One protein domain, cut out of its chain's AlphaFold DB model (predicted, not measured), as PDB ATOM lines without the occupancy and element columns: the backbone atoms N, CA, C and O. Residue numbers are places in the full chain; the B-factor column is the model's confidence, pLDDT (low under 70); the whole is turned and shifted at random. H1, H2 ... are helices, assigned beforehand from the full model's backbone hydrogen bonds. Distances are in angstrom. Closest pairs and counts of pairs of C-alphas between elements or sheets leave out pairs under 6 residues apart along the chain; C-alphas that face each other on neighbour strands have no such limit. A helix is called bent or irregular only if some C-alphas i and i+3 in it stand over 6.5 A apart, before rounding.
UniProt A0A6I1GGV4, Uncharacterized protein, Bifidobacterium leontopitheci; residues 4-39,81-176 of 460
ATOM      1  N   GLU A   4      27.905  56.533 -18.111       70.44
ATOM      2  CA  GLU A   4      26.629  57.089 -18.576       70.44
ATOM      3  C   GLU A   4      26.498  57.060 -20.106       70.44
ATOM      4  O   GLU A   4      25.499  56.570 -20.635       70.44
ATOM      5  N   SER A   5      27.525  57.508 -20.841       70.12
ATOM      6  CA  SER A   5      27.510  57.492 -22.310       70.12
ATOM      7  C   SER A   5      27.465  56.062 -22.852       70.12
ATOM      8  O   SER A   5      26.743  55.781 -23.806       70.12
ATOM      9  N   LEU A   6      28.190  55.142 -22.211       74.00
ATOM     10  CA  LEU A   6      28.278  53.738 -22.615       74.00
ATOM     11  C   LEU A   6      26.955  52.999 -22.343       74.00
ATOM     12  O   LEU A   6      26.455  52.299 -23.222       74.00
ATOM     13  N   SER A   7      26.328  53.249 -21.189       76.50
ATOM     14  CA  SER A   7      24.971  52.786 -20.867       76.50
ATOM     15  C   SER A   7      23.941  53.308 -21.875       76.50
ATOM     16  O   SER A   7      23.174  52.528 -22.442       76.50
ATOM     17  N   THR A   8      23.986  54.605 -22.198       81.81
ATOM     18  CA  THR A   8      23.065  55.228 -23.166       81.81
ATOM     19  C   THR A   8      23.189  54.598 -24.560       81.81
ATOM     20  O   THR A   8      22.176  54.312 -25.200       81.81
ATOM     21  N   ILE A   9      24.415  54.312 -25.016       75.69
ATOM     22  CA  ILE A   9      24.679  53.625 -26.291       75.69
ATOM     23  C   ILE A   9      24.115  52.195 -26.276       75.69
ATOM     24  O   ILE A   9      23.425  51.805 -27.220       75.69
ATOM     25  N   VAL A  10      24.346  51.426 -25.206       77.31
ATOM     26  CA  VAL A  10      23.834  50.049 -25.074       77.31
ATOM     27  C   VAL A  10      22.300  50.021 -25.066       77.31
ATOM     28  O   VAL A  10      21.701  49.221 -25.790       77.31
ATOM     29  N   VAL A  11      21.647  50.925 -24.329       81.56
ATOM     30  CA  VAL A  11      20.177  51.045 -24.318       81.56
ATOM     31  C   VAL A  11      19.631  51.398 -25.705       81.56
ATOM     32  O   VAL A  11      18.649  50.796 -26.142       81.56
ATOM     33  N   LEU A  12      20.276  52.315 -26.433       78.94
ATOM     34  CA  LEU A  12      19.857  52.703 -27.784       78.94
ATOM     35  C   LEU A  12      19.987  51.531 -28.773       78.94
ATOM     36  O   LEU A  12      19.070  51.294 -29.559       78.94
ATOM     37  N   VAL A  13      21.065  50.744 -28.689       78.50
ATOM     38  CA  VAL A  13      21.244  49.511 -29.479       78.50
ATOM     39  C   VAL A  13      20.137  48.490 -29.187       78.50
ATOM     40  O   VAL A  13      19.535  47.962 -30.125       78.50
ATOM     41  N   ILE A  14      19.814  48.246 -27.913       81.50
ATOM     42  CA  ILE A  14      18.735  47.323 -27.514       81.50
ATOM     43  C   ILE A  14      17.380  47.812 -28.047       81.50
ATOM     44  O   ILE A  14      16.638  47.031 -28.650       81.50
ATOM     45  N   LEU A  15      17.077  49.107 -27.904       81.69
ATOM     46  CA  LEU A  15      15.861  49.723 -28.444       81.69
ATOM     47  C   LEU A  15      15.768  49.536 -29.969       81.69
ATOM     48  O   LEU A  15      14.716  49.160 -30.487       81.69
ATOM     49  N   MET A  16      16.876  49.744 -30.685       77.81
ATOM     50  CA  MET A  16      16.955  49.605 -32.141       77.81
ATOM     51  C   MET A  16      16.690  48.155 -32.584       77.81
ATOM     52  O   MET A  16      15.875  47.922 -33.481       77.81
ATOM     53  N   ILE A  17      17.282  47.171 -31.895       80.25
ATOM     54  CA  ILE A  17      17.040  45.737 -32.132       80.25
ATOM     55  C   ILE A  17      15.568  45.376 -31.881       80.25
ATOM     56  O   ILE A  17      14.968  44.663 -32.693       80.25
ATOM     57  N   ILE A  18      14.958  45.889 -30.806       80.88
ATOM     58  CA  ILE A  18      13.534  45.669 -30.511       80.88
ATOM     59  C   ILE A  18      12.661  46.268 -31.620       80.88
ATOM     60  O   ILE A  18      11.799  45.570 -32.154       80.88
ATOM     61  N   VAL A  19      12.899  47.517 -32.031       77.38
ATOM     62  CA  VAL A  19      12.122  48.172 -33.097       77.38
ATOM     63  C   VAL A  19      12.260  47.418 -34.426       77.38
ATOM     64  O   VAL A  19      11.246  47.078 -35.040       77.38
ATOM     65  N   VAL A  20      13.479  47.072 -34.850       73.94
ATOM     66  CA  VAL A  20      13.718  46.358 -36.121       73.94
ATOM     67  C   VAL A  20      13.222  44.908 -36.087       73.94
ATOM     68  O   VAL A  20      12.758  44.400 -37.107       73.94
ATOM     69  N   GLY A  21      13.263  44.231 -34.937       72.88
ATOM     70  CA  GLY A  21      12.762  42.861 -34.797       72.88
ATOM     71  C   GLY A  21      11.238  42.766 -34.663       72.88
ATOM     72  O   GLY A  21      10.617  41.842 -35.202       72.88
ATOM     73  N   TRP A  22      10.620  43.709 -33.949       72.75
ATOM     74  CA  TRP A  22       9.207  43.651 -33.557       72.75
ATOM     75  C   TRP A  22       8.284  44.335 -34.569       72.75
ATOM     76  O   TRP A  22       7.247  43.767 -34.929       72.75
ATOM     77  N   LEU A  23       8.667  45.506 -35.091       70.06
ATOM     78  CA  LEU A  23       7.818  46.310 -35.977       70.06
ATOM     79  C   LEU A  23       7.472  45.594 -37.305       70.06
ATOM     80  O   LEU A  23       6.292  45.582 -37.673       70.06
ATOM     81  N   PRO A  24       8.407  44.903 -38.001       69.81
ATOM     82  CA  PRO A  24       8.080  44.157 -39.221       69.81
ATOM     83  C   PRO A  24       7.297  42.868 -38.945       69.81
ATOM     84  O   PRO A  24       6.492  42.441 -39.770       69.81
ATOM     85  N   ARG A  25       7.507  42.229 -37.784       66.31
ATOM     86  CA  ARG A  25       6.758  41.022 -37.394       66.31
ATOM     87  C   ARG A  25       5.308  41.355 -37.049       66.31
ATOM     88  O   ARG A  25       4.406  40.657 -37.510       66.31
ATOM     89  N   ARG A  26       5.069  42.425 -36.283       75.00
ATOM     90  CA  ARG A  26       3.723  42.830 -35.846       75.00
ATOM     91  C   ARG A  26       2.834  43.244 -37.023       75.00
ATOM     92  O   ARG A  26       1.693  42.797 -37.088       75.00
ATOM     93  N   THR A  27       3.362  44.026 -37.968       70.56
ATOM     94  CA  THR A  27       2.616  44.482 -39.158       70.56
ATOM     95  C   THR A  27       2.286  43.338 -40.120       70.56
ATOM     96  O   THR A  27       1.138  43.181 -40.526       70.56
ATOM     97  N   VAL A  28       3.252  42.472 -40.447       71.00
ATOM     98  CA  VAL A  28       3.006  41.338 -41.355       71.00
ATOM     99  C   VAL A  28       2.024  40.330 -40.749       71.00
ATOM    100  O   VAL A  28       1.175  39.802 -41.467       71.00
ATOM    101  N   ASN A  29       2.095  40.076 -39.439       68.19
ATOM    102  CA  ASN A  29       1.182  39.143 -38.778       68.19
ATOM    103  C   ASN A  29      -0.251  39.694 -38.668       68.19
ATOM    104  O   ASN A  29      -1.192  38.913 -38.798       68.19
ATOM    105  N   SER A  30      -0.444  41.007 -38.478       65.31
ATOM    106  CA  SER A  30      -1.793  41.594 -38.482       65.31
ATOM    107  C   SER A  30      -2.428  41.545 -39.874       65.31
ATOM    108  O   SER A  30      -3.575  41.117 -40.004       65.31
ATOM    109  N   MET A  31      -1.671  41.882 -40.925       67.50
ATOM    110  CA  MET A  31      -2.152  41.806 -42.311       67.50
ATOM    111  C   MET A  31      -2.505  40.377 -42.732       67.50
ATOM    112  O   MET A  31      -3.504  40.177 -43.418       67.50
ATOM    113  N   LYS A  32      -1.717  39.381 -42.306       67.00
ATOM    114  CA  LYS A  32      -2.009  37.966 -42.568       67.00
ATOM    115  C   LYS A  32      -3.311  37.512 -41.932       67.00
ATOM    116  O   LYS A  32      -4.155  37.007 -42.655       67.00
ATOM    117  N   ARG A  33      -3.520  37.793 -40.641       65.75
ATOM    118  CA  ARG A  33      -4.775  37.443 -39.957       65.75
ATOM    119  C   ARG A  33      -5.987  38.060 -40.657       65.75
ATOM    120  O   ARG A  33      -6.974  37.369 -40.871       65.75
ATOM    121  N   VAL A  34      -5.903  39.324 -41.083       67.06
ATOM    122  CA  VAL A  34      -6.988  39.983 -41.837       67.06
ATOM    123  C   VAL A  34      -7.196  39.363 -43.228       67.06
ATOM    124  O   VAL A  34      -8.333  39.279 -43.685       67.06
ATOM    125  N   ALA A  35      -6.133  38.921 -43.905       61.19
ATOM    126  CA  ALA A  35      -6.234  38.229 -45.191       61.19
ATOM    127  C   ALA A  35      -6.823  36.815 -45.053       61.19
ATOM    128  O   ALA A  35      -7.695  36.459 -45.839       61.19
ATOM    129  N   GLU A  36      -6.411  36.062 -44.031       66.81
ATOM    130  CA  GLU A  36      -6.936  34.738 -43.671       66.81
ATOM    131  C   GLU A  36      -8.450  34.830 -43.400       66.81
ATOM    132  O   GLU A  36      -9.229  34.212 -44.115       66.81
ATOM    133  N   HIS A  37      -8.903  35.757 -42.543       57.47
ATOM    134  CA  HIS A  37     -10.341  35.962 -42.275       57.47
ATOM    135  C   HIS A  37     -11.147  36.444 -43.499       57.47
ATOM    136  O   HIS A  37     -12.373  36.318 -43.523       57.47
ATOM    137  N   ARG A  38     -10.500  37.023 -44.524       56.59
ATOM    138  CA  ARG A  38     -11.158  37.318 -45.808       56.59
ATOM    139  C   ARG A  38     -11.193  36.105 -46.733       56.59
ATOM    140  O   ARG A  38     -12.144  35.997 -47.492       56.59
ATOM    141  N   GLN A  39     -10.203  35.220 -46.672       56.91
ATOM    142  CA  GLN A  39     -10.152  33.981 -47.452       56.91
ATOM    143  C   GLN A  39     -11.096  32.914 -46.882       56.91
ATOM    144  O   GLN A  39     -11.782  32.260 -47.657       56.91
ATOM    145  N   THR A  81      -1.337  24.616 -64.374       63.94
ATOM    146  CA  THR A  81       0.134  24.677 -64.281       63.94
ATOM    147  C   THR A  81       0.653  26.107 -64.139       63.94
ATOM    148  O   THR A  81       1.561  26.334 -63.338       63.94
ATOM    149  N   ARG A  82       0.067  27.101 -64.826       64.88
ATOM    150  CA  ARG A  82       0.435  28.517 -64.640       64.88
ATOM    151  C   ARG A  82       0.129  29.005 -63.219       64.88
ATOM    152  O   ARG A  82       0.972  29.691 -62.639       64.88
ATOM    153  N   ALA A  83      -1.014  28.617 -62.651       69.94
ATOM    154  CA  ALA A  83      -1.376  28.907 -61.262       69.94
ATOM    155  C   ALA A  83      -0.422  28.217 -60.268       69.94
ATOM    156  O   ALA A  83       0.155  28.880 -59.406       69.94
ATOM    157  N   ARG A  84      -0.139  26.919 -60.455       69.75
ATOM    158  CA  ARG A  84       0.828  26.161 -59.636       69.75
ATOM    159  C   ARG A  84       2.236  26.770 -59.690       69.75
ATOM    160  O   ARG A  84       2.886  26.909 -58.657       69.75
ATOM    161  N   VAL A  85       2.699  27.208 -60.864       72.12
ATOM    162  CA  VAL A  85       3.985  27.912 -61.030       72.12
ATOM    163  C   VAL A  85       3.975  29.290 -60.353       72.12
ATOM    164  O   VAL A  85       4.988  29.674 -59.763       72.12
ATOM    165  N   ALA A  86       2.863  30.031 -60.386       72.44
ATOM    166  CA  ALA A  86       2.726  31.292 -59.654       72.44
ATOM    167  C   ALA A  86       2.799  31.074 -58.132       72.44
ATOM    168  O   ALA A  86       3.590  31.740 -57.461       72.44
ATOM    169  N   HIS A  87       2.089  30.071 -57.613       73.12
ATOM    170  CA  HIS A  87       2.109  29.700 -56.198       73.12
ATOM    171  C   HIS A  87       3.512  29.261 -55.730       73.12
ATOM    172  O   HIS A  87       4.035  29.772 -54.738       73.12
ATOM    173  N   ILE A  88       4.215  28.424 -56.508       75.25
ATOM    174  CA  ILE A  88       5.620  28.051 -56.235       75.25
ATOM    175  C   ILE A  88       6.534  29.292 -56.200       75.25
ATOM    176  O   ILE A  88       7.429  29.392 -55.354       75.25
ATOM    177  N   ARG A  89       6.307  30.282 -57.074       73.75
ATOM    178  CA  ARG A  89       7.044  31.562 -57.061       73.75
ATOM    179  C   ARG A  89       6.709  32.430 -55.845       73.75
ATOM    180  O   ARG A  89       7.535  33.246 -55.439       73.75
ATOM    181  N   GLU A  90       5.536  32.290 -55.243       71.94
ATOM    182  CA  GLU A  90       5.159  32.989 -54.006       71.94
ATOM    183  C   GLU A  90       5.782  32.349 -52.771       71.94
ATOM    184  O   GLU A  90       6.386  33.066 -51.968       71.94
ATOM    185  N   LEU A  91       5.770  31.016 -52.686       74.62
ATOM    186  CA  LEU A  91       6.493  30.260 -51.659       74.62
ATOM    187  C   LEU A  91       7.999  30.582 -51.691       74.62
ATOM    188  O   LEU A  91       8.589  30.918 -50.660       74.62
ATOM    189  N   ARG A  92       8.615  30.624 -52.883       69.25
ATOM    190  CA  ARG A  92      10.019  31.054 -53.049       69.25
ATOM    191  C   ARG A  92      10.242  32.506 -52.600       69.25
ATOM    192  O   ARG A  92      11.197  32.776 -51.873       69.25
ATOM    193  N   ARG A  93       9.346  33.444 -52.941       71.00
ATOM    194  CA  ARG A  93       9.413  34.844 -52.460       71.00
ATOM    195  C   ARG A  93       9.208  34.962 -50.941       71.00
ATOM    196  O   ARG A  93       9.769  35.861 -50.317       71.00
ATOM    197  N   ALA A  94       8.439  34.074 -50.312       67.50
ATOM    198  CA  ALA A  94       8.331  33.990 -48.853       67.50
ATOM    199  C   ALA A  94       9.636  33.483 -48.207       67.50
ATOM    200  O   ALA A  94      10.118  34.105 -47.257       67.50
ATOM    201  N   ALA A  95      10.256  32.435 -48.758       74.94
ATOM    202  CA  ALA A  95      11.545  31.919 -48.288       74.94
ATOM    203  C   ALA A  95      12.683  32.953 -48.427       74.94
ATOM    204  O   ALA A  95      13.438  33.176 -47.480       74.94
ATOM    205  N   ILE A  96      12.760  33.654 -49.566       73.75
ATOM    206  CA  ILE A  96      13.749  34.722 -49.801       73.75
ATOM    207  C   ILE A  96      13.579  35.868 -48.792       73.75
ATOM    208  O   ILE A  96      14.575  36.364 -48.271       73.75
ATOM    209  N   ARG A  97      12.341  36.260 -48.450       75.88
ATOM    210  CA  ARG A  97      12.092  37.283 -47.415       75.88
ATOM    211  C   ARG A  97      12.627  36.863 -46.045       75.88
ATOM    212  O   ARG A  97      13.295  37.671 -45.410       75.88
ATOM    213  N   ARG A  98      12.422  35.608 -45.619       77.88
ATOM    214  CA  ARG A  98      12.991  35.086 -44.356       77.88
ATOM    215  C   ARG A  98      14.526  35.146 -44.360       77.88
ATOM    216  O   ARG A  98      15.114  35.667 -43.419       77.88
ATOM    217  N   ARG A  99      15.166  34.701 -45.450       79.44
ATOM    218  CA  ARG A  99      16.634  34.744 -45.612       79.44
ATOM    219  C   ARG A  99      17.182  36.177 -45.648       79.44
ATOM    220  O   ARG A  99      18.211  36.442 -45.039       79.44
ATOM    221  N   ARG A 100      16.476  37.119 -46.288       79.75
ATOM    222  CA  ARG A 100      16.842  38.547 -46.293       79.75
ATOM    223  C   ARG A 100      16.728  39.173 -44.903       79.75
ATOM    224  O   ARG A 100      17.591  39.966 -44.557       79.75
ATOM    225  N   ILE A 101      15.710  38.818 -44.114       77.44
ATOM    226  CA  ILE A 101      15.588  39.288 -42.723       77.44
ATOM    227  C   ILE A 101      16.789  38.809 -41.903       77.44
ATOM    228  O   ILE A 101      17.426  39.642 -41.272       77.44
ATOM    229  N   LEU A 102      17.154  37.522 -41.988       80.38
ATOM    230  CA  LEU A 102      18.333  36.974 -41.301       80.38
ATOM    231  C   LEU A 102      19.639  37.665 -41.727       80.38
ATOM    232  O   LEU A 102      20.435  38.046 -40.873       80.38
ATOM    233  N   ALA A 103      19.843  37.879 -43.029       82.50
ATOM    234  CA  ALA A 103      21.027  38.574 -43.538       82.50
ATOM    235  C   ALA A 103      21.089  40.046 -43.083       82.50
ATOM    236  O   ALA A 103      22.159  40.527 -42.726       82.50
ATOM    237  N   VAL A 104      19.952  40.753 -43.054       80.31
ATOM    238  CA  VAL A 104      19.878  42.145 -42.575       80.31
ATOM    239  C   VAL A 104      20.069  42.228 -41.061       80.31
ATOM    240  O   VAL A 104      20.792  43.109 -40.613       80.31
ATOM    241  N   SER A 105      19.493  41.319 -40.266       82.44
ATOM    242  CA  SER A 105      19.737  41.294 -38.817       82.44
ATOM    243  C   SER A 105      21.190  40.959 -38.494       82.44
ATOM    244  O   SER A 105      21.767  41.577 -37.606       82.44
ATOM    245  N   LEU A 106      21.804  40.034 -39.240       84.25
ATOM    246  CA  LEU A 106      23.214  39.688 -39.070       84.25
ATOM    247  C   LEU A 106      24.134  40.857 -39.458       84.25
ATOM    248  O   LEU A 106      25.085  41.128 -38.738       84.25
ATOM    249  N   LEU A 107      23.807  41.607 -40.519       85.44
ATOM    250  CA  LEU A 107      24.501  42.850 -40.888       85.44
ATOM    251  C   LEU A 107      24.372  43.914 -39.791       85.44
ATOM    252  O   LEU A 107      25.339  44.579 -39.439       85.44
ATOM    253  N   LEU A 108      23.182  44.075 -39.218       83.50
ATOM    254  CA  LEU A 108      22.964  45.028 -38.130       83.50
ATOM    255  C   LEU A 108      23.821  44.653 -36.907       83.50
ATOM    256  O   LEU A 108      24.477  45.515 -36.329       83.50
ATOM    257  N   ILE A 109      23.907  43.356 -36.585       84.25
ATOM    258  CA  ILE A 109      24.795  42.831 -35.539       84.25
ATOM    259  C   ILE A 109      26.276  43.077 -35.876       84.25
ATOM    260  O   ILE A 109      26.999  43.530 -34.993       84.25
ATOM    261  N   THR A 110      26.749  42.858 -37.115       85.94
ATOM    262  CA  THR A 110      28.158  43.153 -37.468       85.94
ATOM    263  C   THR A 110      28.493  44.631 -37.284       85.94
ATOM    264  O   THR A 110      29.546  44.948 -36.732       85.94
ATOM    265  N   VAL A 111      27.595  45.531 -37.697       82.50
ATOM    266  CA  VAL A 111      27.772  46.984 -37.536       82.50
ATOM    267  C   VAL A 111      27.770  47.380 -36.060       82.50
ATOM    268  O   VAL A 111      28.624  48.159 -35.652       82.50
ATOM    269  N   VAL A 112      26.876  46.816 -35.244       82.50
ATOM    270  CA  VAL A 112      26.837  47.055 -33.790       82.50
ATOM    271  C   VAL A 112      28.114  46.558 -33.106       82.50
ATOM    272  O   VAL A 112      28.710  47.306 -32.338       82.50
ATOM    273  N   VAL A 113      28.582  45.344 -33.410       82.62
ATOM    274  CA  VAL A 113      29.828  44.797 -32.840       82.62
ATOM    275  C   VAL A 113      31.034  45.658 -33.232       82.62
ATOM    276  O   VAL A 113      31.840  45.999 -32.370       82.62
ATOM    277  N   ALA A 114      31.131  46.090 -34.493       79.31
ATOM    278  CA  ALA A 114      32.193  46.994 -34.942       79.31
ATOM    279  C   ALA A 114      32.107  48.389 -34.283       79.31
ATOM    280  O   ALA A 114      33.128  48.951 -33.886       79.31
ATOM    281  N   ALA A 115      30.898  48.930 -34.115       78.94
ATOM    282  CA  ALA A 115      30.662  50.222 -33.469       78.94
ATOM    283  C   ALA A 115      30.888  50.197 -31.947       78.94
ATOM    284  O   ALA A 115      31.158  51.245 -31.374       78.94
ATOM    285  N   ILE A 116      30.803  49.029 -31.299       77.44
ATOM    286  CA  ILE A 116      31.160  48.819 -29.884       77.44
ATOM    287  C   ILE A 116      32.668  48.556 -29.729       77.44
ATOM    288  O   ILE A 116      33.266  49.001 -28.750       77.44
ATOM    289  N   ALA A 117      33.315  47.909 -30.705       78.88
ATOM    290  CA  ALA A 117      34.765  47.695 -30.689       78.88
ATOM    291  C   ALA A 117      35.557  49.019 -30.678       78.88
ATOM    292  O   ALA A 117      36.543  49.128 -29.955       78.88
ATOM    293  N   PHE A 118      35.091  50.040 -31.409       72.12
ATOM    294  CA  PHE A 118      35.731  51.362 -31.477       72.12
ATOM    295  C   PHE A 118      35.855  52.086 -30.112       72.12
ATOM    296  O   PHE A 118      36.972  52.428 -29.734       72.12
ATOM    297  N   PRO A 119      34.773  52.317 -29.335       77.50
ATOM    298  CA  PRO A 119      34.858  52.988 -28.035       77.50
ATOM    299  C   PRO A 119      35.481  52.121 -26.930       77.50
ATOM    300  O   PRO A 119      36.131  52.666 -26.039       77.50
ATOM    301  N   LEU A 120      35.312  50.792 -26.965       73.50
ATOM    302  CA  LEU A 120      35.871  49.896 -25.940       73.50
ATOM    303  C   LEU A 120      37.302  49.416 -26.258       73.50
ATOM    304  O   LEU A 120      37.878  48.693 -25.453       73.50
ATOM    305  N   HIS A 121      37.882  49.805 -27.400       64.12
ATOM    306  CA  HIS A 121      39.215  49.385 -27.863       64.12
ATOM    307  C   HIS A 121      39.413  47.854 -27.949       64.12
ATOM    308  O   HIS A 121      40.542  47.362 -27.956       64.12
ATOM    309  N   PHE A 122      38.325  47.081 -28.049       68.50
ATOM    310  CA  PHE A 122      38.412  45.642 -28.297       68.50
ATOM    311  C   PHE A 122      38.977  45.375 -29.694       68.50
ATOM    312  O   PHE A 122      38.668  46.087 -30.651       68.50
ATOM    313  N   SER A 123      39.767  44.305 -29.823       72.62
ATOM    314  CA  SER A 123      40.343  43.917 -31.110       72.62
ATOM    315  C   SER A 123      39.242  43.746 -32.172       72.62
ATOM    316  O   SER A 123      38.325  42.938 -31.971       72.62
ATOM    317  N   PRO A 124      39.323  44.441 -33.327       71.62
ATOM    318  CA  PRO A 124      38.303  44.371 -34.374       71.62
ATOM    319  C   PRO A 124      38.189  42.974 -35.005       71.62
ATOM    320  O   PRO A 124      37.228  42.705 -35.724       71.62
ATOM    321  N   LEU A 125      39.111  42.056 -34.687       76.06
ATOM    322  CA  LEU A 125      39.022  40.636 -35.026       76.06
ATOM    323  C   LEU A 125      37.706  39.992 -34.552       76.06
ATOM    324  O   LEU A 125      37.173  39.137 -35.253       76.06
ATOM    325  N   PHE A 126      37.108  40.435 -33.439       76.69
ATOM    326  CA  PHE A 126      35.800  39.915 -33.011       76.69
ATOM    327  C   PHE A 126      34.656  40.260 -33.981       76.69
ATOM    328  O   PHE A 126      33.675  39.520 -34.049       76.69
ATOM    329  N   ALA A 127      34.788  41.313 -34.798       81.56
ATOM    330  CA  ALA A 127      33.825  41.623 -35.855       81.56
ATOM    331  C   ALA A 127      33.955  40.692 -37.080       81.56
ATOM    332  O   ALA A 127      32.994  40.563 -37.843       81.56
ATOM    333  N   LEU A 128      35.086  39.985 -37.255       80.31
ATOM    334  CA  LEU A 128      35.244  38.986 -38.325       80.31
ATOM    335  C   LEU A 128      34.335  37.771 -38.131       80.31
ATOM    336  O   LEU A 128      33.895  37.203 -39.124       80.31
ATOM    337  N   ILE A 129      34.005  37.393 -36.892       84.19
ATOM    338  CA  ILE A 129      33.138  36.238 -36.604       84.19
ATOM    339  C   ILE A 129      31.735  36.427 -37.228       84.19
ATOM    340  O   ILE A 129      31.352  35.631 -38.093       84.19
ATOM    341  N   PRO A 130      30.964  37.487 -36.899       85.25
ATOM    342  CA  PRO A 130      29.667  37.715 -37.533       85.25
ATOM    343  C   PRO A 130      29.795  38.139 -39.009       85.25
ATOM    344  O   PRO A 130      28.889  37.854 -39.794       85.25
ATOM    345  N   ALA A 131      30.908  38.761 -39.430       81.25
ATOM    346  CA  ALA A 131      31.127  39.115 -40.838       81.25
ATOM    347  C   ALA A 131      31.373  37.880 -41.726       81.25
ATOM    348  O   ALA A 131      30.836  37.807 -42.831       81.25
ATOM    349  N   GLY A 132      32.113  36.882 -41.235       85.25
ATOM    350  CA  GLY A 132      32.322  35.594 -41.902       85.25
ATOM    351  C   GLY A 132      31.033  34.775 -42.000       85.25
ATOM    352  O   GLY A 132      30.728  34.207 -43.049       85.25
ATOM    353  N   LEU A 133      30.201  34.793 -40.952       85.44
ATOM    354  CA  LEU A 133      28.850  34.226 -41.026       85.44
ATOM    355  C   LEU A 133      27.986  34.954 -42.071       85.44
ATOM    356  O   LEU A 133      27.236  34.313 -42.808       85.44
ATOM    357  N   LEU A 134      28.110  36.280 -42.190       86.31
ATOM    358  CA  LEU A 134      27.376  37.068 -43.182       86.31
ATOM    359  C   LEU A 134      27.806  36.755 -44.622       86.31
ATOM    360  O   LEU A 134      26.936  36.601 -45.485       86.31
ATOM    361  N   THR A 135      29.107  36.612 -44.898       85.69
ATOM    362  CA  THR A 135      29.585  36.218 -46.235       85.69
ATOM    363  C   THR A 135      29.159  34.791 -46.585       85.69
ATOM    364  O   THR A 135      28.707  34.560 -47.709       85.69
ATOM    365  N   LEU A 136      29.181  33.861 -45.624       87.06
ATOM    366  CA  LEU A 136      28.698  32.488 -45.802       87.06
ATOM    367  C   LEU A 136      27.186  32.432 -46.099       87.06
ATOM    368  O   LEU A 136      26.766  31.782 -47.061       87.06
ATOM    369  N   VAL A 137      26.360  33.173 -45.351       88.56
ATOM    370  CA  VAL A 137      24.908  33.279 -45.601       88.56
ATOM    371  C   VAL A 137      24.618  33.893 -46.979       88.56
ATOM    372  O   VAL A 137      23.727  33.417 -47.692       88.56
ATOM    373  N   LEU A 138      25.386  34.904 -47.399       86.88
ATOM    374  CA  LEU A 138      25.299  35.480 -48.746       86.88
ATOM    375  C   LEU A 138      25.712  34.482 -49.838       86.88
ATOM    376  O   LEU A 138      25.025  34.397 -50.858       86.88
ATOM    377  N   ALA A 139      26.763  33.689 -49.622       84.94
ATOM    378  CA  ALA A 139      27.219  32.668 -50.565       84.94
ATOM    379  C   ALA A 139      26.179  31.546 -50.751       84.94
ATOM    380  O   ALA A 139      25.826  31.213 -51.889       84.94
ATOM    381  N   LEU A 140      25.602  31.023 -49.662       83.69
ATOM    382  CA  LEU A 140      24.497  30.052 -49.720       83.69
ATOM    383  C   LEU A 140      23.244  30.661 -50.372       83.69
ATOM    384  O   LEU A 140      22.591  30.020 -51.204       83.69
ATOM    385  N   GLY A 141      22.928  31.923 -50.059       83.94
ATOM    386  CA  GLY A 141      21.853  32.677 -50.705       83.94
ATOM    387  C   GLY A 141      22.054  32.820 -52.219       83.94
ATOM    388  O   GLY A 141      21.115  32.605 -52.994       83.94
ATOM    389  N   ALA A 142      23.279  33.114 -52.654       80.12
ATOM    390  CA  ALA A 142      23.652  33.209 -54.061       80.12
ATOM    391  C   ALA A 142      23.590  31.843 -54.767       80.12
ATOM    392  O   ALA A 142      23.038  31.764 -55.867       80.12
ATOM    393  N   ARG A 143      24.067  30.759 -54.135       78.19
ATOM    394  CA  ARG A 143      23.982  29.385 -54.672       78.19
ATOM    395  C   ARG A 143      22.527  28.966 -54.903       78.19
ATOM    396  O   ARG A 143      22.172  28.590 -56.017       78.19
ATOM    397  N   ALA A 144      21.654  29.156 -53.911       76.88
ATOM    398  CA  ALA A 144      20.217  28.900 -54.062       76.88
ATOM    399  C   ALA A 144      19.565  29.774 -55.158       76.88
ATOM    400  O   ALA A 144      18.698  29.313 -55.903       76.88
ATOM    401  N   SER A 145      20.011  31.026 -55.302       76.19
ATOM    402  CA  SER A 145      19.523  31.938 -56.346       76.19
ATOM    403  C   SER A 145      19.959  31.521 -57.759       76.19
ATOM    404  O   SER A 145      19.206  31.730 -58.712       76.19
ATOM    405  N   ARG A 146      21.138  30.899 -57.917       72.62
ATOM    406  CA  ARG A 146      21.602  30.337 -59.202       72.62
ATOM    407  C   ARG A 146      20.721  29.165 -59.648       72.62
ATOM    408  O   ARG A 146      20.235  29.193 -60.775       72.62
ATOM    409  N   HIS A 147      20.417  28.226 -58.749       71.94
ATOM    410  CA  HIS A 147      19.503  27.108 -59.039       71.94
ATOM    411  C   HIS A 147      18.095  27.577 -59.441       71.94
ATOM    412  O   HIS A 147      17.483  27.020 -60.354       71.94
ATOM    413  N   ALA A 148      17.589  28.655 -58.829       76.25
ATOM    414  CA  ALA A 148      16.313  29.243 -59.235       76.25
ATOM    415  C   ALA A 148      16.341  29.788 -60.678       76.25
ATOM    416  O   ALA A 148      15.384  29.566 -61.418       76.25
ATOM    417  N   ARG A 149      17.430  30.456 -61.092       79.31
ATOM    418  CA  ARG A 149      17.587  30.994 -62.459       79.31
ATOM    419  C   ARG A 149      17.741  29.898 -63.516       79.31
ATOM    420  O   ARG A 149      17.179  30.041 -64.596       79.31
ATOM    421  N   GLN A 150      18.452  28.814 -63.200       79.75
ATOM    422  CA  GLN A 150      18.571  27.638 -64.073       79.75
ATOM    423  C   GLN A 150      17.185  27.044 -64.366       79.75
ATOM    424  O   GLN A 150      16.775  26.978 -65.522       79.75
ATOM    425  N   TRP A 151      16.389  26.786 -63.323       78.81
ATOM    426  CA  TRP A 151      15.015  26.299 -63.482       78.81
ATOM    427  C   TRP A 151      14.112  27.249 -64.292       78.81
ATOM    428  O   TRP A 151      13.276  26.797 -65.072       78.81
ATOM    429  N   GLU A 152      14.267  28.570 -64.147       84.50
ATOM    430  CA  GLU A 152      13.512  29.530 -64.966       84.50
ATOM    431  C   GLU A 152      13.931  29.536 -66.439       84.50
ATOM    432  O   GLU A 152      13.070  29.722 -67.306       84.50
ATOM    433  N   HIS A 153      15.213  29.299 -66.725       82.25
ATOM    434  CA  HIS A 153      15.721  29.125 -68.081       82.25
ATOM    435  C   HIS A 153      15.155  27.848 -68.720       82.25
ATOM    436  O   HIS A 153      14.579  27.910 -69.808       82.25
ATOM    437  N   ASP A 154      15.196  26.720 -68.013       83.25
ATOM    438  CA  ASP A 154      14.676  25.440 -68.510       83.25
ATOM    439  C   ASP A 154      13.160  25.500 -68.752       83.25
ATOM    440  O   ASP A 154      12.667  25.074 -69.800       83.25
ATOM    441  N   LEU A 155      12.410  26.151 -67.853       83.44
ATOM    442  CA  LEU A 155      10.974  26.405 -68.015       83.44
ATOM    443  C   LEU A 155      10.661  27.409 -69.147       83.44
ATOM    444  O   LEU A 155       9.536  27.448 -69.660       83.44
ATOM    445  N   ALA A 156      11.610  28.266 -69.533       86.50
ATOM    446  CA  ALA A 156      11.483  29.128 -70.707       86.50
ATOM    447  C   ALA A 156      11.765  28.352 -72.004       86.50
ATOM    448  O   ALA A 156      11.023  28.513 -72.974       86.50
ATOM    449  N   VAL A 157      12.772  27.472 -72.013       86.56
ATOM    450  CA  VAL A 157      13.077  26.574 -73.140       86.56
ATOM    451  C   VAL A 157      11.924  25.598 -73.390       86.56
ATOM    452  O   VAL A 157      11.483  25.471 -74.533       86.56
ATOM    453  N   ALA A 158      11.370  24.979 -72.342       86.12
ATOM    454  CA  ALA A 158      10.204  24.098 -72.445       86.12
ATOM    455  C   ALA A 158       9.003  24.814 -73.092       86.12
ATOM    456  O   ALA A 158       8.493  24.362 -74.114       86.12
ATOM    457  N   ARG A 159       8.635  26.004 -72.597       85.44
ATOM    458  CA  ARG A 159       7.523  26.792 -73.164       85.44
ATOM    459  C   ARG A 159       7.785  27.316 -74.578       85.44
ATOM    460  O   ARG A 159       6.836  27.509 -75.335       85.44
ATOM    461  N   ARG A 160       9.046  27.544 -74.970       85.62
ATOM    462  CA  ARG A 160       9.399  27.838 -76.374       85.62
ATOM    463  C   ARG A 160       9.157  26.619 -77.269       85.62
ATOM    464  O   ARG A 160       8.574  26.785 -78.336       85.62
ATOM    465  N   LYS A 161       9.531  25.413 -76.822       88.00
ATOM    466  CA  LYS A 161       9.250  24.156 -77.542       88.00
ATOM    467  C   LYS A 161       7.747  23.883 -77.656       88.00
ATOM    468  O   LYS A 161       7.286  23.568 -78.745       88.00
ATOM    469  N   GLU A 162       6.977  24.082 -76.584       84.25
ATOM    470  CA  GLU A 162       5.509  23.952 -76.603       84.25
ATOM    471  C   GLU A 162       4.858  24.913 -77.605       84.25
ATOM    472  O   GLU A 162       4.047  24.485 -78.422       84.25
ATOM    473  N   ARG A 163       5.250  26.195 -77.603       84.38
ATOM    474  CA  ARG A 163       4.750  27.179 -78.579       84.38
ATOM    475  C   ARG A 163       5.133  26.823 -80.012       84.38
ATOM    476  O   ARG A 163       4.297  26.942 -80.896       84.38
ATOM    477  N   ALA A 164       6.361  26.361 -80.250       86.62
ATOM    478  CA  ALA A 164       6.786  25.915 -81.577       86.62
ATOM    479  C   ALA A 164       5.997  24.679 -82.052       86.62
ATOM    480  O   ALA A 164       5.636  24.602 -83.223       86.62
ATOM    481  N   ALA A 165       5.683  23.741 -81.153       85.25
ATOM    482  CA  ALA A 165       4.830  22.594 -81.461       85.25
ATOM    483  C   ALA A 165       3.377  23.014 -81.752       85.25
ATOM    484  O   ALA A 165       2.792  22.531 -82.716       85.25
ATOM    485  N   GLN A 166       2.817  23.948 -80.975       83.75
ATOM    486  CA  GLN A 166       1.481  24.507 -81.221       83.75
ATOM    487  C   GLN A 166       1.406  25.264 -82.549       83.75
ATOM    488  O   GLN A 166       0.439  25.081 -83.280       83.75
ATOM    489  N   LEU A 167       2.421  26.067 -82.890       86.06
ATOM    490  CA  LEU A 167       2.481  26.766 -84.177       86.06
ATOM    491  C   LEU A 167       2.518  25.775 -85.343       86.06
ATOM    492  O   LEU A 167       1.689  25.901 -86.233       86.06
ATOM    493  N   LYS A 168       3.372  24.743 -85.290       87.38
ATOM    494  CA  LYS A 168       3.403  23.681 -86.312       87.38
ATOM    495  C   LYS A 168       2.071  22.941 -86.438       87.38
ATOM    496  O   LYS A 168       1.628  22.671 -87.546       87.38
ATOM    497  N   MET A 169       1.418  22.630 -85.318       79.94
ATOM    498  CA  MET A 169       0.123  21.948 -85.336       79.94
ATOM    499  C   MET A 169      -0.978  22.848 -85.921       79.94
ATOM    500  O   MET A 169      -1.806  22.380 -86.694       79.94
ATOM    501  N   ASN A 170      -0.955  24.147 -85.612       79.75
ATOM    502  CA  ASN A 170      -1.901  25.118 -86.160       79.75
ATOM    503  C   ASN A 170      -1.638  25.400 -87.649       79.75
ATOM    504  O   ASN A 170      -2.581  25.527 -88.420       79.75
ATOM    505  N   GLU A 171      -0.374  25.444 -88.073       80.50
ATOM    506  CA  GLU A 171       0.044  25.534 -89.479       80.50
ATOM    507  C   GLU A 171      -0.435  24.310 -90.273       80.50
ATOM    508  O   GLU A 171      -1.013  24.468 -91.343       80.50
ATOM    509  N   GLN A 172      -0.321  23.105 -89.704       76.81
ATOM    510  CA  GLN A 172      -0.815  21.866 -90.310       76.81
ATOM    511  C   GLN A 172      -2.352  21.845 -90.431       76.81
ATOM    512  O   GLN A 172      -2.874  21.502 -91.489       76.81
ATOM    513  N   VAL A 173      -3.086  22.289 -89.401       78.12
ATOM    514  CA  VAL A 173      -4.555  22.468 -89.463       78.12
ATOM    515  C   VAL A 173      -4.953  23.551 -90.474       78.12
ATOM    516  O   VAL A 173      -5.932  23.392 -91.202       78.12
ATOM    517  N   THR A 174      -4.186  24.640 -90.567       75.88
ATOM    518  CA  THR A 174      -4.448  25.725 -91.526       75.88
ATOM    519  C   THR A 174      -4.179  25.266 -92.960       75.88
ATOM    520  O   THR A 174      -4.978  25.567 -93.840       75.88
ATOM    521  N   ALA A 175      -3.123  24.485 -93.202       74.62
ATOM    522  CA  ALA A 175      -2.824  23.903 -94.510       74.62
ATOM    523  C   ALA A 175      -3.935  22.947 -94.982       74.62
ATOM    524  O   ALA A 175      -4.357  23.034 -96.133       74.62
ATOM    525  N   VAL A 176      -4.465  22.105 -94.084       74.62
ATOM    526  CA  VAL A 176      -5.627  21.243 -94.374       74.62
ATOM    527  C   VAL A 176      -6.869  22.081 -94.707       74.62
ATOM    528  O   VAL A 176      -7.500  21.853 -95.735       74.62
TER     529      VAL A 176
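What this domain is: This is residues 4 to 39 and 81 to 176 of the 460 residues of an uncharacterized protein of Bifidobacterium leontopitheci (UniProt A0A6I1GGV4). A long helical hairpin, H2 and H3 side by side and joined by a tight turn, has a third helix, H1, loosely alongside the H2 side, making a flat, open row of three long helices in the order H1, H2, H3. H3, the longest, runs on past its contact with H2, and its residues 156 to 176 stick out as a free arm that adds to the length; H1 runs nearly straight through a slight bend, and its residues 25 to 39 stand free as well. The printed part has 132 residues with three named helices, H1, H2 and H3 along the chain, and no named strand; the class is all helix. The whole is extended, with a radius of gyration of the C-alphas of 24.4 A and spans of 90 by 41 by 14 A.

Where its parts are: H3 is residues 125 to 176, 76.8 A from first to last C-alpha, from C-alpha 125 at (39.022, 40.636, -35.026) to C-alpha 176 at (-5.627, 21.243, -94.374). H2 is residues 81 to 120, 58.2 A long. H1 is residues 4 to 39 and begins with C-alpha 4 at (26.629, 57.089, -18.576). By its hydrogen bonds H1 was assigned as one helix, but it is bent: C-alphas 21 and 24 are 6.6 A apart. Its arms are H1a, residues 4 to 21, 25.6 A, and H1b, residues 24 to 39, 22.4 A.

How they stand to each other: H3 and H2 form a helical hairpin and touch, with 15 pairs of C-alphas within 8 A. The closest C-alphas are those of Thr 110 and Pro 130, 5.6 A apart. They run opposite ways at a shallow tilt of 18 degrees. Residues 126 to 141 of H3 touch H2, and residues 99 to 114 of H2 touch H3. H1a is close to H2 but not clearly touching, with the closest C-alphas, those of Val 13 and Val 112, 7.5 A apart. H1a and H2 run opposite ways at a shallow tilt of 2 degrees. H1b stands at a shallow tilt of 18 degrees to H1a and is apart from H2. H1a and H1b are both apart from H3. In H1a and H1b every O i to N i+4 pair is within hydrogen-bond range; in H2 35 of 36 are, and in H3 46 of 48.

The domain as a whole: The C-alphas farthest apart are those of Glu 4 and Val 176, 89.8 A. Without the stretches that stand free, residues 25 to 39, 149 to 154 and 156 to 176, the body spans 62 by 29 by 9 A. Residues 40 to 80 are not printed, and C-alphas 39 and 81 are 21.8 A apart across this cut. The link from H2 to H3, four residues, is tight. The mean pLDDT of the printed part is 77.2; it is under 70 at residues 24 to 25, 29 to 39, 81 to 84, 92, 94 and 121 to 122 of the model.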